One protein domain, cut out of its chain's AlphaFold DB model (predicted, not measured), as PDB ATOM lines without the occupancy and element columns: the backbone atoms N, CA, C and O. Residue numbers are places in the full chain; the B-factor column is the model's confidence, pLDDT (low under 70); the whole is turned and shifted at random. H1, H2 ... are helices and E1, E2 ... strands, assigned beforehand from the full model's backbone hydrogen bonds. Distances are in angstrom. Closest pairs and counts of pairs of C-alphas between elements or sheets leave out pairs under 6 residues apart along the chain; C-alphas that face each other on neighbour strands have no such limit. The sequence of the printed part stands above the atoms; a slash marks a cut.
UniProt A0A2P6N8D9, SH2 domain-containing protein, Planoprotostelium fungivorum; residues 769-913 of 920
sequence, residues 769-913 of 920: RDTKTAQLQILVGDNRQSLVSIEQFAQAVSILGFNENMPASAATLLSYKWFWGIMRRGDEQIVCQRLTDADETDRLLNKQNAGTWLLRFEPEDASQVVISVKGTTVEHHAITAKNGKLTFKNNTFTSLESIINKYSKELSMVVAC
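AT A GLANCE: This is residues 769 to 913 of the 920 residues of the protein "SH2 domain-containing protein" of Planoprotostelium fungivorum (UniProt A0A2P6N8D9). A strongly twisted sheet of five antiparallel strands, E2 to E6, stands beside a small cluster of three helices, H1, H2 and H3, and H2 joins the two by packing across the sheet as well. H5 packs on the same face of the sheet as H2, H4 packs on the sheet near the turn between E3 and E4, and a long loop, residues 814 to 837, runs from the cluster to H4. The printed part has 145 residues with five named helices and six named strands, in the order H1, E1, H2, H3, H4, E2, E3, E4, E5, E6, H5, and its class is mixed, helices and strands. The sheet's order is E2, E3, E4, E5, E6. The whole is compact, with a radius of gyration of the C-alphas of 14.9 A and spans of 42 by 36 by 24 A.

IN THESE COORDINATES: H1, residues 771 to 780, begins at C-alpha 771 at (145.077, 218.639, 122.594) and is 14.8 A long from first to last C-alpha. E1 is residues 787 to 789, and H2, residues 790 to 800, is 15.0 A long. H3 is residues 806 to 813, and H4 is residues 838 to 845. E2, residues 852 to 857, is 17.4 A long, and E3, residues 864 to 870, is 19.4 A long. E4, residues 874 to 882, is 25.6 A long and begins at C-alpha 874 at (151.190, 226.346, 90.451). E5 is residues 885 to 888, E6 is residues 891 to 893, and H5, residues 896 to 903, ends at C-alpha 903 at (147.896, 239.922, 99.120).

HOW THE PARTS SIT: E2 to E6 form a meander, each strand the antiparallel neighbour of the one before, and each successive pair is a hairpin. Between E2 and E3, N 854 and O 868 are 2.9 A apart; between E3 and E4, N 867 and O 877 are 2.9 A apart; between E4 and E5, N 887 and O 880 are 2.8 A apart; between E5 and E6, N 893 and O 886 are 2.7 A apart, each within hydrogen-bond range. The pairing of E4 is staggered: residues 874 to 880 pair with E3 and residues 880 to 882 with E5. E2 and E6 are the edge strands, and residues 852 to 853 of E2 also pair, parallel, with residues 911 to 912. H2 is on the sheet at a height of 8.9 A, with the C-alphas of Ser 798 and Lys 882 closest to E4 at 5.0 A. H5 is on the same face as H2; its closest C-alphas to E5 are Leu 896 and Leu 886, 7.2 A apart. H4 is on the sheet at a height of 8.7 A, over E3, with the C-alphas of Leu 845 and Lys 870 closest at 5.8 A. H1 touches H3, about perpendicular at 89 degrees, with the C-alphas of Lys 772 and Ala 811 closest at 5.3 A. H1 touches H2 at a steep tilt of 62 degrees, opposite ways, with Val 780 and Gln 792 closest at 4.7 A between C-alphas. H2 and H3 only just touch, only at the corner by their link, with 3 pairs of C-alphas within 8 A. E1 pairs with no named strand, but its residues 787 to 788 pair with residues 781 to 782. In H3, H4 and H5 every O i to N i+4 pair is within hydrogen-bond range, against 5 of 6 in H1 and 6 of 7 in H2.

THE WHOLE: The two C-alphas farthest apart are those of Asp 827 and Asn 890, at 45.3 A. The printed part has no cut, and the link from H3 to H4 is long, with 24 residues. The mean pLDDT of the printed part is 76.1, and 36 residues are under 70, among them residues 769 to 774, 781 to 785 and 820 to 837.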
ATOM      1  N   ARG A 769     149.605 218.189 128.507       62.53
ATOM      2  CA  ARG A 769     149.221 216.892 127.893       62.53
ATOM      3  C   ARG A 769     147.905 216.938 127.108       62.53
ATOM      4  O   ARG A 769     147.531 215.951 126.485       62.53
ATOM      5  N   ASP A 770     147.245 218.092 127.099       61.59
ATOM      6  CA  ASP A 770     146.007 218.356 126.361       61.59
ATOM      7  C   ASP A 770     146.204 218.433 124.832       61.59
ATOM      8  O   ASP A 770     147.320 218.424 124.319       61.59
ATOM      9  N   THR A 771     145.107 218.587 124.079       57.00
ATOM     10  CA  THR A 771     145.077 218.639 122.594       57.00
ATOM     11  C   THR A 771     146.098 219.605 121.957       57.00
ATOM     12  O   THR A 771     146.621 219.326 120.877       57.00
ATOM     13  N   LYS A 772     146.428 220.724 122.624       56.62
ATOM     14  CA  LYS A 772     147.475 221.674 122.186       56.62
ATOM     15  C   LYS A 772     148.860 221.010 122.113       56.62
ATOM     16  O   LYS A 772     149.623 221.285 121.193       56.62
ATOM     17  N   THR A 773     149.111 220.089 123.041       64.56
ATOM     18  CA  THR A 773     150.264 219.183 123.167       64.56
ATOM     19  C   THR A 773     150.612 218.512 121.835       64.56
ATOM     20  O   THR A 773     151.632 218.769 121.202       64.56
ATOM     21  N   ALA A 774     149.662 217.701 121.356       66.06
ATOM     22  CA  ALA A 774     149.756 216.993 120.079       66.06
ATOM     23  C   ALA A 774     149.819 217.942 118.868       66.06
ATOM     24  O   ALA A 774     150.488 217.645 117.883       66.06
ATOM     25  N   GLN A 775     149.162 219.107 118.925       70.75
ATOM     26  CA  GLN A 775     149.253 220.098 117.849       70.75
ATOM     27  C   GLN A 775     150.653 220.723 117.733       70.75
ATOM     28  O   GLN A 775     151.120 220.915 116.616       70.75
ATOM     29  N   LEU A 776     151.355 220.990 118.839       74.56
ATOM     30  CA  LEU A 776     152.763 221.393 118.770       74.56
ATOM     31  C   LEU A 776     153.650 220.227 118.307       74.56
ATOM     32  O   LEU A 776     154.498 220.443 117.447       74.56
ATOM     33  N   GLN A 777     153.411 219.002 118.795       74.62
ATOM     34  CA  GLN A 777     154.139 217.796 118.370       74.62
ATOM     35  C   GLN A 777     154.107 217.605 116.842       74.62
ATOM     36  O   GLN A 777     155.139 217.330 116.241       74.62
ATOM     37  N   ILE A 778     152.954 217.845 116.203       68.75
ATOM     38  CA  ILE A 778     152.774 217.790 114.739       68.75
ATOM     39  C   ILE A 778     153.626 218.835 113.987       68.75
ATOM     40  O   ILE A 778     153.942 218.630 112.813       68.75
ATOM     41  N   LEU A 779     153.993 219.955 114.624       71.62
ATOM     42  CA  LEU A 779     154.849 220.986 114.025       71.62
ATOM     43  C   LEU A 779     156.343 220.722 114.244       71.62
ATOM     44  O   LEU A 779     157.115 220.873 113.296       71.62
ATOM     45  N   VAL A 780     156.740 220.352 115.468       74.00
ATOM     46  CA  VAL A 780     158.157 220.208 115.852       74.00
ATOM     47  C   VAL A 780     158.709 218.788 115.730       74.00
ATOM     48  O   VAL A 780     159.901 218.619 115.948       74.00
ATOM     49  N   GLY A 781     157.900 217.776 115.403       65.88
ATOM     50  CA  GLY A 781     158.355 216.385 115.423       65.88
ATOM     51  C   GLY A 781     157.829 215.465 114.321       65.88
ATOM     52  O   GLY A 781     156.836 215.743 113.644       65.88
ATOM     53  N   ASP A 782     158.505 214.323 114.162       59.53
ATOM     54  CA  ASP A 782     158.061 213.218 113.313       59.53
ATOM     55  C   ASP A 782     156.953 212.409 114.005       59.53
ATOM     56  O   ASP A 782     157.154 211.707 115.005       59.53
ATOM     57  N   ASN A 783     155.774 212.471 113.392       53.25
ATOM     58  CA  ASN A 783     154.544 211.799 113.795       53.25
ATOM     59  C   ASN A 783     154.624 210.259 113.778       53.25
ATOM     60  O   ASN A 783     153.718 209.605 114.289       53.25
ATOM     61  N   ARG A 784     155.685 209.660 113.215       53.56
ATOM     62  CA  ARG A 784     155.927 208.206 113.238       53.56
ATOM     63  C   ARG A 784     156.759 207.725 114.423       53.56
ATOM     64  O   ARG A 784     156.669 206.547 114.755       53.56
ATOM     65  N   GLN A 785     157.578 208.588 115.028       57.72
ATOM     66  CA  GLN A 785     158.568 208.176 116.038       57.72
ATOM     67  C   GLN A 785     158.512 208.986 117.341       57.72
ATOM     68  O   GLN A 785     159.176 208.622 118.302       57.72
ATOM     69  N   SER A 786     157.696 210.047 117.417       73.56
ATOM     70  CA  SER A 786     157.675 210.972 118.565       73.56
ATOM     71  C   SER A 786     159.053 211.584 118.851       73.56
ATOM     72  O   SER A 786     159.467 211.701 120.000       73.56
ATOM     73  N   LEU A 787     159.750 211.979 117.785       82.31
ATOM     74  CA  LEU A 787     161.067 212.613 117.819       82.31
ATOM     75  C   LEU A 787     160.976 214.063 117.331       82.31
ATOM     76  O   LEU A 787     160.197 214.340 116.427       82.31
ATOM     77  N   VAL A 788     161.784 214.957 117.897       85.31
ATOM     78  CA  VAL A 788     161.892 216.390 117.571       85.31
ATOM     79  C   VAL A 788     163.296 216.670 117.054       85.31
ATOM     80  O   VAL A 788     164.247 216.513 117.818       85.31
ATOM     81  N   SER A 789     163.458 217.091 115.796       85.56
ATOM     82  CA  SER A 789     164.764 217.566 115.309       85.56
ATOM     83  C   SER A 789     164.971 219.057 115.588       85.56
ATOM     84  O   SER A 789     164.010 219.830 115.639       85.56
ATOM     85  N   ILE A 790     166.234 219.484 115.705       86.81
ATOM     86  CA  ILE A 790     166.579 220.914 115.818       86.81
ATOM     87  C   ILE A 790     166.021 221.736 114.641       86.81
ATOM     88  O   ILE A 790     165.603 222.877 114.812       86.81
ATOM     89  N   GLU A 791     165.946 221.127 113.458       81.62
ATOM     90  CA  GLU A 791     165.488 221.729 112.201       81.62
ATOM     91  C   GLU A 791     163.965 221.966 112.230       81.62
ATOM     92  O   GLU A 791     163.483 223.053 111.904       81.62
ATOM     93  N   GLN A 792     163.205 220.975 112.709       78.75
ATOM     94  CA  GLN A 792     161.753 221.059 112.905       78.75
ATOM     95  C   GLN A 792     161.380 222.037 114.030       78.75
ATOM     96  O   GLN A 792     160.417 222.798 113.908       78.75
ATOM     97  N   PHE A 793     162.158 222.053 115.115       86.56
ATOM     98  CA  PHE A 793     161.999 223.013 116.202       86.56
ATOM     99  C   PHE A 793     162.286 224.449 115.735       86.56
ATOM    100  O   PHE A 793     161.460 225.334 115.962       86.56
ATOM    101  N   ALA A 794     163.380 224.673 115.000       84.06
ATOM    102  CA  ALA A 794     163.716 225.964 114.398       84.06
ATOM    103  C   ALA A 794     162.620 226.483 113.454       84.06
ATOM    104  O   ALA A 794     162.228 227.646 113.555       84.06
ATOM    105  N   GLN A 795     162.061 225.614 112.605       77.94
ATOM    106  CA  GLN A 795     160.924 225.931 111.730       77.94
ATOM    107  C   GLN A 795     159.686 226.399 112.509       77.94
ATOM    108  O   GLN A 795     158.997 227.326 112.087       77.94
ATOM    109  N   ALA A 796     159.391 225.795 113.661       80.00
ATOM    110  CA  ALA A 796     158.279 226.248 114.493       80.00
ATOM    111  C   ALA A 796     158.609 227.556 115.238       80.00
ATOM    112  O   ALA A 796     157.756 228.439 115.320       80.00
ATOM    113  N   VAL A 797     159.837 227.710 115.748       84.88
ATOM    114  CA  VAL A 797     160.306 228.924 116.442       84.88
ATOM    115  C   VAL A 797     160.339 230.140 115.511       84.88
ATOM    116  O   VAL A 797     159.974 231.237 115.938       84.88
ATOM    117  N   SER A 798     160.726 229.976 114.242       79.94
ATOM    118  CA  SER A 798     160.827 231.087 113.287       79.94
ATOM    119  C   SER A 798     159.472 231.761 113.030       79.94
ATOM    120  O   SER A 798     159.409 232.994 112.994       79.94
ATOM    121  N   ILE A 799     158.387 230.973 112.953       77.25
ATOM    122  CA  ILE A 799     157.001 231.444 112.786       77.25
ATOM    123  C   ILE A 799     156.350 231.847 114.117       77.25
ATOM    124  O   ILE A 799     155.775 232.929 114.210       77.25
ATOM    125  N   LEU A 800     156.367 230.967 115.125       80.81
ATOM    126  CA  LEU A 800     155.558 231.114 116.348       80.81
ATOM    127  C   LEU A 800     156.236 231.969 117.431       80.81
ATOM    128  O   LEU A 800     155.578 232.392 118.386       80.81
ATOM    129  N   GLY A 801     157.547 232.195 117.299       83.31
ATOM    130  CA  GLY A 801     158.410 232.650 118.383       83.31
ATOM    131  C   GLY A 801     158.659 231.554 119.427       83.31
ATOM    132  O   GLY A 801     157.904 230.590 119.543       83.31
ATOM    133  N   PHE A 802     159.721 231.719 120.215       90.00
ATOM    134  CA  PHE A 802     160.014 230.865 121.366       90.00
ATOM    135  C   PHE A 802     159.546 231.567 122.649       90.00
ATOM    136  O   PHE A 802     160.137 232.553 123.078       90.00
ATOM    137  N   ASN A 803     158.409 231.126 123.189       88.19
ATOM    138  CA  ASN A 803     157.724 231.700 124.352       88.19
ATOM    139  C   ASN A 803     156.686 230.698 124.879       88.19
ATOM    140  O   ASN A 803     156.248 229.821 124.138       88.19
ATOM    141  N   GLU A 804     156.203 230.870 126.106       86.50
ATOM    142  CA  GLU A 804     155.272 229.947 126.762       86.50
ATOM    143  C   GLU A 804     153.930 229.757 126.027       86.50
ATOM    144  O   GLU A 804     153.264 228.736 126.208       86.50
ATOM    145  N   ASN A 805     153.553 230.687 125.143       85.44
ATOM    146  CA  ASN A 805     152.325 230.625 124.350       85.44
ATOM    147  C   ASN A 805     152.487 229.842 123.032       85.44
ATOM    148  O   ASN A 805     151.482 229.561 122.374       85.44
ATOM    149  N   MET A 806     153.701 229.413 122.662       84.00
ATOM    150  CA  MET A 806     153.984 228.619 121.455       84.00
ATOM    151  C   MET A 806     153.047 227.401 121.258       84.00
ATOM    152  O   MET A 806     152.588 227.217 120.128       84.00
ATOM    153  N   PRO A 807     152.644 226.617 122.289       81.50
ATOM    154  CA  PRO A 807     151.679 225.522 122.123       81.50
ATOM    155  C   PRO A 807     150.269 226.004 121.741       81.50
ATOM    156  O   PRO A 807     149.554 225.339 120.991       81.50
ATOM    157  N   ALA A 808     149.851 227.175 122.231       80.06
ATOM    158  CA  ALA A 808     148.574 227.787 121.873       80.06
ATOM    159  C   ALA A 808     148.625 228.417 120.470       80.06
ATOM    160  O   ALA A 808     147.687 228.250 119.690       80.06
ATOM    161  N   SER A 809     149.735 229.064 120.111       79.75
ATOM    162  CA  SER A 809     149.979 229.595 118.764       79.75
ATOM    163  C   SER A 809     150.027 228.477 117.714       79.75
ATOM    164  O   SER A 809     149.387 228.597 116.672       79.75
ATOM    165  N   ALA A 810     150.682 227.351 118.017       78.19
ATOM    166  CA  ALA A 810     150.655 226.129 117.209       78.19
ATOM    167  C   ALA A 810     149.230 225.584 117.035       78.19
ATOM    168  O   ALA A 810     148.818 225.234 115.924       78.19
ATOM    169  N   ALA A 811     148.452 225.548 118.124       76.50
ATOM    170  CA  ALA A 811     147.079 225.064 118.090       76.50
ATOM    171  C   ALA A 811     146.170 225.923 117.190       76.50
ATOM    172  O   ALA A 811     145.362 225.368 116.439       76.50
ATOM    173  N   THR A 812     146.349 227.248 117.225       78.38
ATOM    174  CA  THR A 812     145.657 228.220 116.364       78.38
ATOM    175  C   THR A 812     146.122 228.130 114.911       78.38
ATOM    176  O   THR A 812     145.281 228.061 114.018       78.38
ATOM    177  N   LEU A 813     147.433 228.057 114.645       76.94
ATOM    178  CA  LEU A 813     147.977 227.946 113.284       76.94
ATOM    179  C   LEU A 813     147.423 226.711 112.555       76.94
ATOM    180  O   LEU A 813     146.905 226.817 111.446       76.94
ATOM    181  N   LEU A 814     147.426 225.554 113.224       74.06
ATOM    182  CA  LEU A 814     146.851 224.307 112.710       74.06
ATOM    183  C   LEU A 814     145.308 224.288 112.677       74.06
ATOM    184  O   LEU A 814     144.728 223.253 112.343       74.06
ATOM    185  N   SER A 815     144.614 225.368 113.052       74.69
ATOM    186  CA  SER A 815     143.151 225.478 112.927       74.69
ATOM    187  C   SER A 815     142.692 226.109 111.605       74.69
ATOM    188  O   SER A 815     141.562 225.871 111.176       74.69
ATOM    189  N   TYR A 816     143.551 226.876 110.927       75.00
ATOM    190  CA  TYR A 816     143.169 227.591 109.710       75.00
ATOM    191  C   TYR A 816     142.946 226.651 108.519       75.00
ATOM    192  O   TYR A 816     143.817 225.853 108.174       75.00
ATOM    193  N   LYS A 817     141.819 226.818 107.804       71.69
ATOM    194  CA  LYS A 817     141.482 226.036 106.591       71.69
ATOM    195  C   LYS A 817     142.524 226.136 105.462       71.69
ATOM    196  O   LYS A 817     142.494 225.315 104.550       71.69
ATOM    197  N   TRP A 818     143.411 227.128 105.492       76.00
ATOM    198  CA  TRP A 818     144.458 227.348 104.488       76.00
ATOM    199  C   TRP A 818     145.837 226.797 104.870       76.00
ATOM    200  O   TRP A 818     146.702 226.706 104.002       76.00
ATOM    201  N   PHE A 819     146.073 226.431 106.131       74.56
ATOM    202  CA  PHE A 819     147.364 225.891 106.557       74.56
ATOM    203  C   PHE A 819     147.371 224.371 106.378       74.56
ATOM    204  O   PHE A 819     146.560 223.667 106.988       74.56
ATOM    205  N   TRP A 820     148.252 223.846 105.523       64.31
ATOM    206  CA  TRP A 820     148.202 222.436 105.146       64.31
ATOM    207  C   TRP A 820     149.151 221.557 105.969       64.31
ATOM    208  O   TRP A 820     150.347 221.449 105.701       64.31
ATOM    209  N   GLY A 821     148.566 220.827 106.916       52.88
ATOM    210  CA  GLY A 821     149.088 219.555 107.411       52.88
ATOM    211  C   GLY A 821     148.010 218.482 107.253       52.88
ATOM    212  O   GLY A 821     146.845 218.740 107.566       52.88
ATOM    213  N   ILE A 822     148.369 217.293 106.758       40.06
ATOM    214  CA  ILE A 822     147.404 216.204 106.545       40.06
ATOM    215  C   ILE A 822     146.973 215.642 107.904       40.06
ATOM    216  O   ILE A 822     147.673 214.828 108.482       40.06
ATOM    217  N   MET A 823     145.800 216.019 108.409       39.00
ATOM    218  CA  MET A 823     145.180 215.340 109.554       39.00
ATOM    219  C   MET A 823     144.073 214.410 109.051       39.00
ATOM    220  O   MET A 823     142.912 214.807 108.942       39.00
ATOM    221  N   ARG A 824     144.417 213.153 108.733       37.28
ATOM    222  CA  ARG A 824     143.398 212.116 108.510       37.28
ATOM    223  C   ARG A 824     142.777 211.721 109.847       37.28
ATOM    224  O   ARG A 824     143.493 211.422 110.798       37.28
ATOM    225  N   ARG A 825     141.445 211.703 109.900       33.34
ATOM    226  CA  ARG A 825     140.670 211.211 111.042       33.34
ATOM    227  C   ARG A 825     139.904 209.960 110.612       33.34
ATOM    228  O   ARG A 825     138.897 210.055 109.922       33.34
ATOM    229  N   GLY A 826     140.445 208.813 110.992       33.75
ATOM    230  CA  GLY A 826     139.918 207.464 110.802       33.75
ATOM    231  C   GLY A 826     140.642 206.548 111.789       33.75
ATOM    232  O   GLY A 826     141.713 206.918 112.272       33.75
ATOM    233  N   ASP A 827     140.048 205.412 112.141       37.97
ATOM    234  CA  ASP A 827     140.345 204.753 113.426       37.97
ATOM    235  C   ASP A 827     141.697 204.013 113.519       37.97
ATOM    236  O   ASP A 827     142.025 203.478 114.576       37.97
ATOM    237  N   GLU A 828     142.530 204.047 112.472       40.78
ATOM    238  CA  GLU A 828     143.906 203.534 112.501       40.78
ATOM    239  C   GLU A 828     144.923 204.581 111.991       40.78
ATOM    240  O   GLU A 828     144.907 204.980 110.829       40.78
ATOM    241  N   GLN A 829     145.837 204.972 112.891       40.00
ATOM    242  CA  GLN A 829     147.013 205.851 112.713       40.00
ATOM    243  C   GLN A 829     146.783 207.312 112.254       40.00
ATOM    244  O   GLN A 829     146.369 207.614 111.135       40.00
ATOM    245  N   ILE A 830     147.223 208.258 113.098       41.84
ATOM    246  CA  ILE A 830     147.319 209.692 112.769       41.84
ATOM    247  C   ILE A 830     148.544 209.926 111.869       41.84
ATOM    248  O   ILE A 830     149.623 210.296 112.330       41.84
ATOM    249  N   VAL A 831     148.393 209.710 110.561       36.78
ATOM    250  CA  VAL A 831     149.464 209.971 109.584       36.78
ATOM    251  C   VAL A 831     149.477 211.448 109.183       36.78
ATOM    252  O   VAL A 831     148.958 211.838 108.136       36.78
ATOM    253  N   CYS A 832     150.121 212.267 110.015       43.41
ATOM    254  CA  CYS A 832     150.500 213.637 109.672       43.41
ATOM    255  C   CYS A 832     151.739 213.656 108.766       43.41
ATOM    256  O   CYS A 832     152.852 213.944 109.207       43.41
ATOM    257  N   GLN A 833     151.535 213.379 107.473       47.47
ATOM    258  CA  GLN A 833     152.482 213.813 106.445       47.47
ATOM    259  C   GLN A 833     152.302 215.318 106.214       47.47
ATOM    260  O   GLN A 833     151.256 215.806 105.778       47.47
ATOM    261  N   ARG A 834     153.339 216.067 106.576       51.16
ATOM    262  CA  ARG A 834     153.502 217.484 106.267       51.16
ATOM    263  C   ARG A 834     153.853 217.577 104.782       51.16
ATOM    264  O   ARG A 834     154.817 216.943 104.367       51.16
ATOM    265  N   LEU A 835     153.102 218.359 104.001       49.75
ATOM    266  CA  LEU A 835     153.534 218.726 102.649       49.75
ATOM    267  C   LEU A 835     154.695 219.712 102.785       49.75
ATOM    268  O   LEU A 835     154.495 220.921 102.782       49.75
ATOM    269  N   THR A 836     155.897 219.195 103.010       55.81
ATOM    270  CA  THR A 836     157.130 219.959 102.833       55.81
ATOM    271  C   THR A 836     157.439 220.096 101.348       55.81
ATOM    272  O   THR A 836     157.724 221.190 100.882       55.81
ATOM    273  N   ASP A 837     157.327 218.993 100.610       63.72
ATOM    274  CA  ASP A 837     157.698 218.910  99.204       63.72
ATOM    275  C   ASP A 837     156.821 219.806  98.306       63.72
ATOM    276  O   ASP A 837     155.580 219.783  98.363       63.72
ATOM    277  N   ALA A 838     157.480 220.584  97.447       70.44
ATOM    278  CA  ALA A 838     156.843 221.319  96.365       70.44
ATOM    279  C   ALA A 838     156.161 220.355  95.381       70.44
ATOM    280  O   ALA A 838     155.031 220.602  94.971       70.44
ATOM    281  N   ASP A 839     156.780 219.208  95.093       75.25
ATOM    282  CA  ASP A 839     156.305 218.246  94.101       75.25
ATOM    283  C   ASP A 839     154.969 217.604  94.521       75.25
ATOM    284  O   ASP A 839     154.038 217.477  93.723       75.25
ATOM    285  N   GLU A 840     154.799 217.268  95.807       73.12
ATOM    286  CA  GLU A 840     153.512 216.781  96.327       73.12
ATOM    287  C   GLU A 840     152.472 217.909  96.491       73.12
ATOM    288  O   GLU A 840     151.278 217.692  96.253       73.12
ATOM    289  N   THR A 841     152.916 219.136  96.783       78.25
ATOM    290  CA  THR A 841     152.061 220.338  96.765       78.25
ATOM    291  C   THR A 841     151.483 220.595  95.373       78.25
ATOM    292  O   THR A 841     150.290 220.874  95.236       78.25
ATOM    293  N   ASP A 842     152.284 220.404  94.329       83.56
ATOM    294  CA  ASP A 842     151.868 220.517  92.936       83.56
ATOM    295  C   ASP A 842     150.935 219.385  92.517       83.56
ATOM    296  O   ASP A 842     149.897 219.632  91.897       83.56
ATOM    297  N   ARG A 843     151.223 218.139  92.911       81.75
ATOM    298  CA  ARG A 843     150.321 216.989  92.693       81.75
ATOM    299  C   ARG A 843     148.970 217.147  93.400       81.75
ATOM    300  O   ARG A 843     148.012 216.460  93.018       81.75
ATOM    301  N   LEU A 844     148.878 217.997  94.424       78.00
ATOM    302  CA  LEU A 844     147.636 218.376  95.094       78.00
ATOM    303  C   LEU A 844     146.942 219.543  94.372       78.00
ATOM    304  O   LEU A 844     145.799 219.392  93.944       78.00
ATOM    305  N   LEU A 845     147.619 220.685  94.209       84.25
ATOM    306  CA  LEU A 845     147.032 221.914  93.664       84.25
ATOM    307  C   LEU A 845     146.696 221.822  92.169       84.25
ATOM    308  O   LEU A 845     145.700 222.403  91.741       84.25
ATOM    309  N   ASN A 846     147.427 221.038  91.370       87.12
ATOM    310  CA  ASN A 846     147.087 220.821  89.957       87.12
ATOM    311  C   ASN A 846     145.793 220.008  89.745       87.12
ATOM    312  O   ASN A 846     145.286 219.972  88.626       87.12
ATOM    313  N   LYS A 847     145.222 219.402  90.798       84.25
ATOM    314  CA  LYS A 847     143.892 218.757  90.776       84.25
ATOM    315  C   LYS A 847     142.753 219.708  91.164       84.25
ATOM    316  O   LYS A 847     141.606 219.276  91.228       84.25
ATOM    317  N   GLN A 848     143.063 220.969  91.466       86.62
ATOM    318  CA  GLN A 848     142.116 221.966  91.961       86.62
ATOM    319  C   GLN A 848     141.861 223.068  90.926       86.62
ATOM    320  O   GLN A 848     142.610 223.241  89.963       86.62
ATOM    321  N   ASN A 849     140.799 223.842  91.150       89.56
ATOM    322  CA  ASN A 849     140.452 224.984  90.307       89.56
ATOM    323  C   ASN A 849     141.471 226.129  90.447       89.56
ATOM    324  O   ASN A 849     142.120 226.280  91.487       89.56
ATOM    325  N   ALA A 850     141.565 226.981  89.424       91.50
ATOM    326  CA  ALA A 850     142.348 228.212  89.501       91.50
ATOM    327  C   ALA A 850     141.883 229.102  90.674       91.50
ATOM    328  O   ALA A 850     140.694 229.182  90.982       91.50
ATOM    329  N   GLY A 851     142.841 229.740  91.346       87.88
ATOM    330  CA  GLY A 851     142.646 230.480  92.590       87.88
ATOM    331  C   GLY A 851     142.579 229.612  93.854       87.88
ATOM    332  O   GLY A 851     142.321 230.142  94.937       87.88
ATOM    333  N   THR A 852     142.820 228.300  93.758       90.19
ATOM    334  CA  THR A 852     142.973 227.439  94.944       90.19
ATOM    335  C   THR A 852     144.358 227.616  95.565       90.19
ATOM    336  O   THR A 852     145.349 227.612  94.839       90.19
ATOM    337  N   TRP A 853     144.458 227.748  96.889       89.75
ATOM    338  CA  TRP A 853     145.729 228.031  97.570       89.75
ATOM    339  C   TRP A 853     145.889 227.330  98.924       89.75
ATOM    340  O   TRP A 853     144.912 226.927  99.560       89.75
ATOM    341  N   LEU A 854     147.137 227.197  99.375       85.81
ATOM    342  CA  LEU A 854     147.501 226.735 100.717       85.81
ATOM    343  C   LEU A 854     148.799 227.390 101.209       85.81
ATOM    344  O   LEU A 854     149.560 227.954 100.424       85.81
ATOM    345  N   LEU A 855     149.065 227.274 102.507       83.38
ATOM    346  CA  LEU A 855     150.358 227.565 103.127       83.38
ATOM    347  C   LEU A 855     151.010 226.274 103.626       83.38
ATOM    348  O   LEU A 855     150.362 225.473 104.304       83.38
ATOM    349  N   ARG A 856     152.303 226.125 103.327       77.88
ATOM    350  CA  ARG A 856     153.191 225.076 103.846       77.88
ATOM    351  C   ARG A 856     154.487 225.672 104.398       77.88
ATOM    352  O   ARG A 856     154.814 226.816 104.106       77.88
ATOM    353  N   PHE A 857     155.247 224.890 105.157       74.56
ATOM    354  CA  PHE A 857     156.653 225.211 105.437       74.56
ATOM    355  C   PHE A 857     157.531 224.872 104.228       74.56
ATOM    356  O   PHE A 857     157.196 223.958 103.469       74.56
ATOM    357  N   GLU A 858     158.684 225.524 104.111       72.81
ATOM    358  CA  GLU A 858     159.777 225.028 103.273       72.81
ATOM    359  C   GLU A 858     160.589 223.955 104.039       72.81
ATOM    360  O   GLU A 858     160.847 224.137 105.232       72.81
ATOM    361  N   PRO A 859     160.952 222.809 103.425       60.72
ATOM    362  CA  PRO A 859     161.834 221.819 104.046       60.72
ATOM    363  C   PRO A 859     163.251 222.343 104.272       60.72
ATOM    364  O   PRO A 859     163.798 222.145 105.354       60.72
ATOM    365  N   GLU A 860     163.838 222.980 103.256       58.78
ATOM    366  CA  GLU A 860     165.280 223.257 103.208       58.78
ATOM    367  C   GLU A 860     165.684 224.555 103.920       58.78
ATOM    368  O   GLU A 860     166.812 224.667 104.400       58.78
ATOM    369  N   ASP A 861     164.763 225.516 104.051       66.50
ATOM    370  CA  ASP A 861     164.988 226.764 104.784       66.50
ATOM    371  C   ASP A 861     164.046 226.866 105.992       66.50
ATOM    372  O   ASP A 861     162.841 227.103 105.869       66.50
ATOM    373  N   ALA A 862     164.618 226.737 107.193       64.94
ATOM    374  CA  ALA A 862     163.889 226.838 108.456       64.94
ATOM    375  C   ALA A 862     163.267 228.226 108.723       64.94
ATOM    376  O   ALA A 862     162.409 228.373 109.598       64.94
ATOM    377  N   SER A 863     163.676 229.241 107.961       70.00
ATOM    378  CA  SER A 863     163.124 230.590 107.974       70.00
ATOM    379  C   SER A 863     162.053 230.831 106.903       70.00
ATOM    380  O   SER A 863     161.618 231.971 106.765       70.00
ATOM    381  N   GLN A 864     161.586 229.822 106.151       77.25
ATOM    382  CA  GLN A 864     160.608 230.030 105.070       77.25
ATOM    383  C   GLN A 864     159.262 229.301 105.225       77.25
ATOM    384  O   GLN A 864     159.149 228.141 105.628       77.25
ATOM    385  N   VAL A 865     158.211 230.023 104.829       80.88
ATOM    386  CA  VAL A 865     156.820 229.559 104.722       80.88
ATOM    387  C   VAL A 865     156.330 229.894 103.316       80.88
ATOM    388  O   VAL A 865     156.431 231.042 102.896       80.88
ATOM    389  N   VAL A 866     155.796 228.931 102.574       86.31
ATOM    390  CA  VAL A 866     155.422 229.115 101.166       86.31
ATOM    391  C   VAL A 866     153.909 229.157 101.013       86.31
ATOM    392  O   VAL A 866     153.218 228.169 101.282       86.31
ATOM    393  N   ILE A 867     153.392 230.286 100.518       90.12
ATOM    394  CA  ILE A 867     152.056 230.338  99.918       90.12
ATOM    395  C   ILE A 867     152.164 229.640  98.562       90.12
ATOM    396  O   ILE A 867     152.918 230.085  97.700       90.12
ATOM    397  N   SER A 868     151.420 228.559  98.359       90.44
ATOM    398  CA  SER A 868     151.311 227.898  97.056       90.44
ATOM    399  C   SER A 868     149.927 228.157  96.472       90.44
ATOM    400  O   SER A 868     148.925 227.890  97.139       90.44
ATOM    401  N   VAL A 869     149.859 228.689  95.248       91.94
ATOM    402  CA  VAL A 869     148.604 229.077  94.581       91.94
ATOM    403  C   VAL A 869     148.499 228.422  93.208       91.94
ATOM    404  O   VAL A 869     149.443 228.446  92.426       91.94
ATOM    405  N   LYS A 870     147.332 227.866  92.886       92.69
ATOM    406  CA  LYS A 870     147.011 227.341  91.559       92.69
ATOM    407  C   LYS A 870     146.563 228.471  90.628       92.69
ATOM    408  O   LYS A 870     145.422 228.923  90.709       92.69
ATOM    409  N   GLY A 871     147.440 228.894  89.727       88.31
ATOM    410  CA  GLY A 871     147.100 229.661  88.527       88.31
ATOM    411  C   GLY A 871     146.874 228.725  87.334       88.31
ATOM    412  O   GLY A 871     146.192 227.701  87.443       88.31
ATOM    413  N   THR A 872     147.477 229.055  86.189       86.00
ATOM    414  CA  THR A 872     147.633 228.124  85.056       86.00
ATOM    415  C   THR A 872     148.575 226.979  85.442       86.00
ATOM    416  O   THR A 872     148.167 225.817  85.446       86.00
ATOM    417  N   THR A 873     149.795 227.303  85.867       88.62
ATOM    418  CA  THR A 873     150.687 226.446  86.668       88.62
ATOM    419  C   THR A 873     150.385 226.621  88.161       88.62
ATOM    420  O   THR A 873     149.475 227.367  88.529       88.62
ATOM    421  N   VAL A 874     151.102 225.929  89.043       89.69
ATOM    422  CA  VAL A 874     151.190 226.346  90.451       89.69
ATOM    423  C   VAL A 874     152.296 227.397  90.573       89.69
ATOM    424  O   VAL A 874     153.260 227.389  89.806       89.69
ATOM    425  N   GLU A 875     152.131 228.332  91.501       91.69
ATOM    426  CA  GLU A 875     153.140 229.318  91.880       91.69
ATOM    427  C   GLU A 875     153.467 229.183  93.370       91.69
ATOM    428  O   GLU A 875     152.561 229.087  94.203       91.69
ATOM    429  N   HIS A 876     154.755 229.233  93.710       90.00
ATOM    430  CA  HIS A 876     155.252 229.209  95.084       90.00
ATOM    431  C   HIS A 876     155.793 230.590  95.474       90.00
ATOM    432  O   HIS A 876     156.716 231.113  94.853       90.00
ATOM    433  N   HIS A 877     155.220 231.178  96.522       91.06
ATOM    434  CA  HIS A 877     155.534 232.519  97.013       91.06
ATOM    435  C   HIS A 877     156.064 232.429  98.449       91.06
ATOM    436  O   HIS A 877     155.298 232.231  99.396       91.06
ATOM    437  N   ALA A 878     157.381 232.562  98.607       89.44
ATOM    438  CA  ALA A 878     158.069 232.438  99.890       89.44
ATOM    439  C   ALA A 878     157.898 233.667 100.804       89.44
ATOM    440  O   ALA A 878     158.095 234.809 100.384       89.44
ATOM    441  N   ILE A 879     157.590 233.410 102.076       88.56
ATOM    442  CA  ILE A 879     157.559 234.349 103.201       88.56
ATOM    443  C   ILE A 879     158.744 234.025 104.113       88.56
ATOM    444  O   ILE A 879     158.842 232.902 104.607       88.56
ATOM    445  N   THR A 880     159.593 235.008 104.414       87.44
ATOM    446  CA  THR A 880     160.687 234.841 105.383       87.44
ATOM    447  C   THR A 880     160.187 235.100 106.807       87.44
ATOM    448  O   THR A 880     159.876 236.236 107.167       87.44
ATOM    449  N   ALA A 881     160.115 234.056 107.625       80.69
ATOM    450  CA  ALA A 881     159.852 234.091 109.056       80.69
ATOM    451  C   ALA A 881     161.167 234.200 109.846       80.69
ATOM    452  O   ALA A 881     162.033 233.333 109.759       80.69
ATOM    453  N   LYS A 882     161.327 235.261 110.645       74.88
ATOM    454  CA  LYS A 882     162.491 235.446 111.521       74.88
ATOM    455  C   LYS A 882     162.060 235.997 112.877       74.88
ATOM    456  O   LYS A 882     161.586 237.129 112.972       74.88
ATOM    457  N   ASN A 883     162.219 235.179 113.917       66.88
ATOM    458  CA  ASN A 883     161.881 235.484 115.312       66.88
ATOM    459  C   ASN A 883     160.435 236.028 115.449       66.88
ATOM    460  O   ASN A 883     160.205 237.084 116.038       66.88
ATOM    461  N   GLY A 884     159.461 235.359 114.816       68.38
ATOM    462  CA  GLY A 884     158.044 235.752 114.813       68.38
ATOM    463  C   GLY A 884     157.681 236.945 113.915       68.38
ATOM    464  O   GLY A 884     156.502 237.265 113.771       68.38
ATOM    465  N   LYS A 885     158.654 237.610 113.273       79.44
ATOM    466  CA  LYS A 885     158.399 238.631 112.242       79.44
ATOM    467  C   LYS A 885     158.376 237.973 110.869       79.44
ATOM    468  O   LYS A 885     159.314 237.273 110.496       79.44
ATOM    469  N   LEU A 886     157.322 238.230 110.105       86.00
ATOM    470  CA  LEU A 886     157.108 237.638 108.785       86.00
ATOM    471  C   LEU A 886     157.365 238.694 107.710       86.00
ATOM    472  O   LEU A 886     156.824 239.794 107.791       86.00
ATOM    473  N   THR A 887     158.176 238.384 106.705       89.69
ATOM    474  CA  THR A 887     158.547 239.318 105.634       89.69
ATOM    475  C   THR A 887     158.111 238.762 104.287       89.69
ATOM    476  O   THR A 887     158.469 237.644 103.930       89.69
ATOM    477  N   PHE A 888     157.339 239.541 103.532       93.00
ATOM    478  CA  PHE A 888     156.854 239.162 102.204       93.00
ATOM    479  C   PHE A 888     156.834 240.379 101.280       93.00
ATOM    480  O   PHE A 888     156.363 241.444 101.682       93.00
ATOM    481  N   LYS A 889     157.366 240.242 100.055       88.94
ATOM    482  CA  LYS A 889     157.468 241.325  99.052       88.94
ATOM    483  C   LYS A 889     157.946 242.657  99.667       88.94
ATOM    484  O   LYS A 889     157.274 243.683  99.574       88.94
ATOM    485  N   ASN A 890     159.088 242.616 100.362       87.62
ATOM    486  CA  ASN A 890     159.732 243.740 101.068       87.62
ATOM    487  C   ASN A 890     158.871 244.454 102.138       87.62
ATOM    488  O   ASN A 890     159.184 245.572 102.538       87.62
ATOM    489  N   ASN A 891     157.796 243.825 102.620       89.25
ATOM    490  CA  ASN A 891     156.934 244.332 103.690       89.25
ATOM    491  C   ASN A 891     157.007 243.395 104.913       89.25
ATOM    492  O   ASN A 891     157.051 242.176 104.746       89.25
ATOM    493  N   THR A 892     156.977 243.950 106.128       90.56
ATOM    494  CA  THR A 892     156.998 243.186 107.393       90.56
ATOM    495  C   THR A 892     155.599 243.074 108.008       90.56
ATOM    496  O   THR A 892     154.824 244.029 107.979       90.56
ATOM    497  N   PHE A 893     155.290 241.922 108.604       88.56
ATOM    498  CA  PHE A 893     153.990 241.548 109.160       88.56
ATOM    499  C   PHE A 893     154.134 240.823 110.503       88.56
ATOM    500  O   PHE A 893     155.157 240.198 110.788       88.56
ATOM    501  N   THR A 894     153.073 240.882 111.308       83.25
ATOM    502  CA  THR A 894     152.961 240.233 112.627       83.25
ATOM    503  C   THR A 894     152.183 238.913 112.603       83.25
ATOM    504  O   THR A 894     152.161 238.207 113.604       83.25
ATOM    505  N   SER A 895     151.534 238.560 111.487       84.12
ATOM    506  CA  SER A 895     150.854 237.269 111.312       84.12
ATOM    507  C   SER A 895     150.755 236.860 109.839       84.12
ATOM    508  O   SER A 895     150.715 237.716 108.950       84.12
ATOM    509  N   LEU A 896     150.661 235.549 109.579       84.12
ATOM    510  CA  LEU A 896     150.404 235.009 108.234       84.12
ATOM    511  C   LEU A 896     149.049 235.490 107.692       84.12
ATOM    512  O   LEU A 896     148.936 235.832 106.519       84.12
ATOM    513  N   GLU A 897     148.046 235.609 108.565       85.25
ATOM    514  CA  GLU A 897     146.731 236.168 108.233       85.25
ATOM    515  C   GLU A 897     146.821 237.608 107.695       85.25
ATOM    516  O   GLU A 897     146.149 237.944 106.722       85.25
ATOM    517  N   SER A 898     147.714 238.442 108.240       88.25
ATOM    518  CA  SER A 898     147.939 239.804 107.731       88.25
ATOM    519  C   SER A 898     148.505 239.812 106.304       88.25
ATOM    520  O   SER A 898     148.157 240.686 105.507       88.25
ATOM    521  N   ILE A 899     149.347 238.829 105.959       89.75
ATOM    522  CA  ILE A 899     149.896 238.653 104.604       89.75
ATOM    523  C   ILE A 899     148.783 238.204 103.654       89.75
ATOM    524  O   ILE A 899     148.567 238.839 102.623       89.75
ATOM    525  N   ILE A 900     148.035 237.162 104.025       88.56
ATOM    526  CA  ILE A 900     146.908 236.631 103.246       88.56
ATOM    527  C   ILE A 900     145.890 237.738 102.953       88.56
ATOM    528  O   ILE A 900     145.542 237.971 101.795       88.56
ATOM    529  N   ASN A 901     145.444 238.461 103.982       88.69
ATOM    530  CA  ASN A 901     144.413 239.486 103.840       88.69
ATOM    531  C   ASN A 901     144.867 240.637 102.926       88.69
ATOM    532  O   ASN A 901     144.068 241.116 102.121       88.69
ATOM    533  N   LYS A 902     146.149 241.032 102.975       92.38
ATOM    534  CA  LYS A 902     146.710 242.068 102.092       92.38
ATOM    535  C   LYS A 902     146.897 241.591 100.646       92.38
ATOM    536  O   LYS A 902     146.544 242.323  99.726       92.38
ATOM    537  N   TYR A 903     147.451 240.394 100.440       93.25
ATOM    538  CA  TYR A 903     147.896 239.922  99.120       93.25
ATOM    539  C   TYR A 903     146.922 238.975  98.409       93.25
ATOM    540  O   TYR A 903     147.162 238.634  97.254       93.25
ATOM    541  N   SER A 904     145.807 238.590  99.037       90.69
ATOM    542  CA  SER A 904     144.774 237.710  98.462       90.69
ATOM    543  C   SER A 904     144.372 238.072  97.032       90.69
ATOM    544  O   SER A 904     144.393 237.217  96.150       90.69
ATOM    545  N   LYS A 905     144.072 239.349  96.777       90.44
ATOM    546  CA  LYS A 905     143.680 239.843  95.447       90.44
ATOM    547  C   LYS A 905     144.836 239.887  94.446       90.44
ATOM    548  O   LYS A 905     144.605 239.679  93.263       90.44
ATOM    549  N   GLU A 906     146.055 240.163  94.906       92.56
ATOM    550  CA  GLU A 906     147.251 240.247  94.054       92.56
ATOM    551  C   GLU A 906     147.701 238.852  93.595       92.56
ATOM    552  O   GLU A 906     148.012 238.648  92.428       92.56
ATOM    553  N   LEU A 907     147.667 237.879  94.508       91.38
ATOM    554  CA  LEU A 907     148.014 236.477  94.260       91.38
ATOM    555  C   LEU A 907     146.835 235.646  93.718       91.38
ATOM    556  O   LEU A 907     146.938 234.428  93.645       91.38
ATOM    557  N   SER A 908     145.699 236.266  93.375       91.94
ATOM    558  CA  SER A 908     144.476 235.578  92.916       91.94
ATOM    559  C   SER A 908     143.988 234.441  93.838       91.94
ATOM    560  O   SER A 908     143.420 233.452  93.381       91.94
ATOM    561  N   MET A 909     144.185 234.570  95.154       91.50
ATOM    562  CA  MET A 909     143.773 233.582  96.156       91.50
ATOM    563  C   MET A 909     142.258 233.653  96.399       91.50
ATOM    564  O   MET A 909     141.771 234.540  97.099       91.50
ATOM    565  N   VAL A 910     141.515 232.703  95.825       88.31
ATOM    566  CA  VAL A 910     140.043 232.627  95.875       88.31
ATOM    567  C   VAL A 910     139.554 231.641  96.937       88.31
ATOM    568  O   VAL A 910     138.647 231.967  97.698       88.31
ATOM    569  N   VAL A 911     140.135 230.437  97.012       87.44
ATOM    570  CA  VAL A 911     139.636 229.355  97.881       87.44
ATOM    571  C   VAL A 911     140.773 228.553  98.517       87.44
ATOM    572  O   VAL A 911     141.751 228.211  97.859       87.44
ATOM    573  N   ALA A 912     140.659 228.246  99.808       81.62
ATOM    574  CA  ALA A 912     141.631 227.390 100.488       81.62
ATOM    575  C   ALA A 912     141.535 225.938  99.979       81.62
ATOM    576  O   ALA A 912     140.442 225.458  99.677       81.62
ATOM    577  N   CYS A 913     142.666 225.238  99.888       77.75
ATOM    578  CA  CYS A 913     142.739 223.917  99.267       77.75
ATOM    579  C   CYS A 913     141.842 222.864  99.965       77.75
ATOM    580  O   CYS A 913     142.009 222.620 101.167       77.75
TER     581      CYS A 913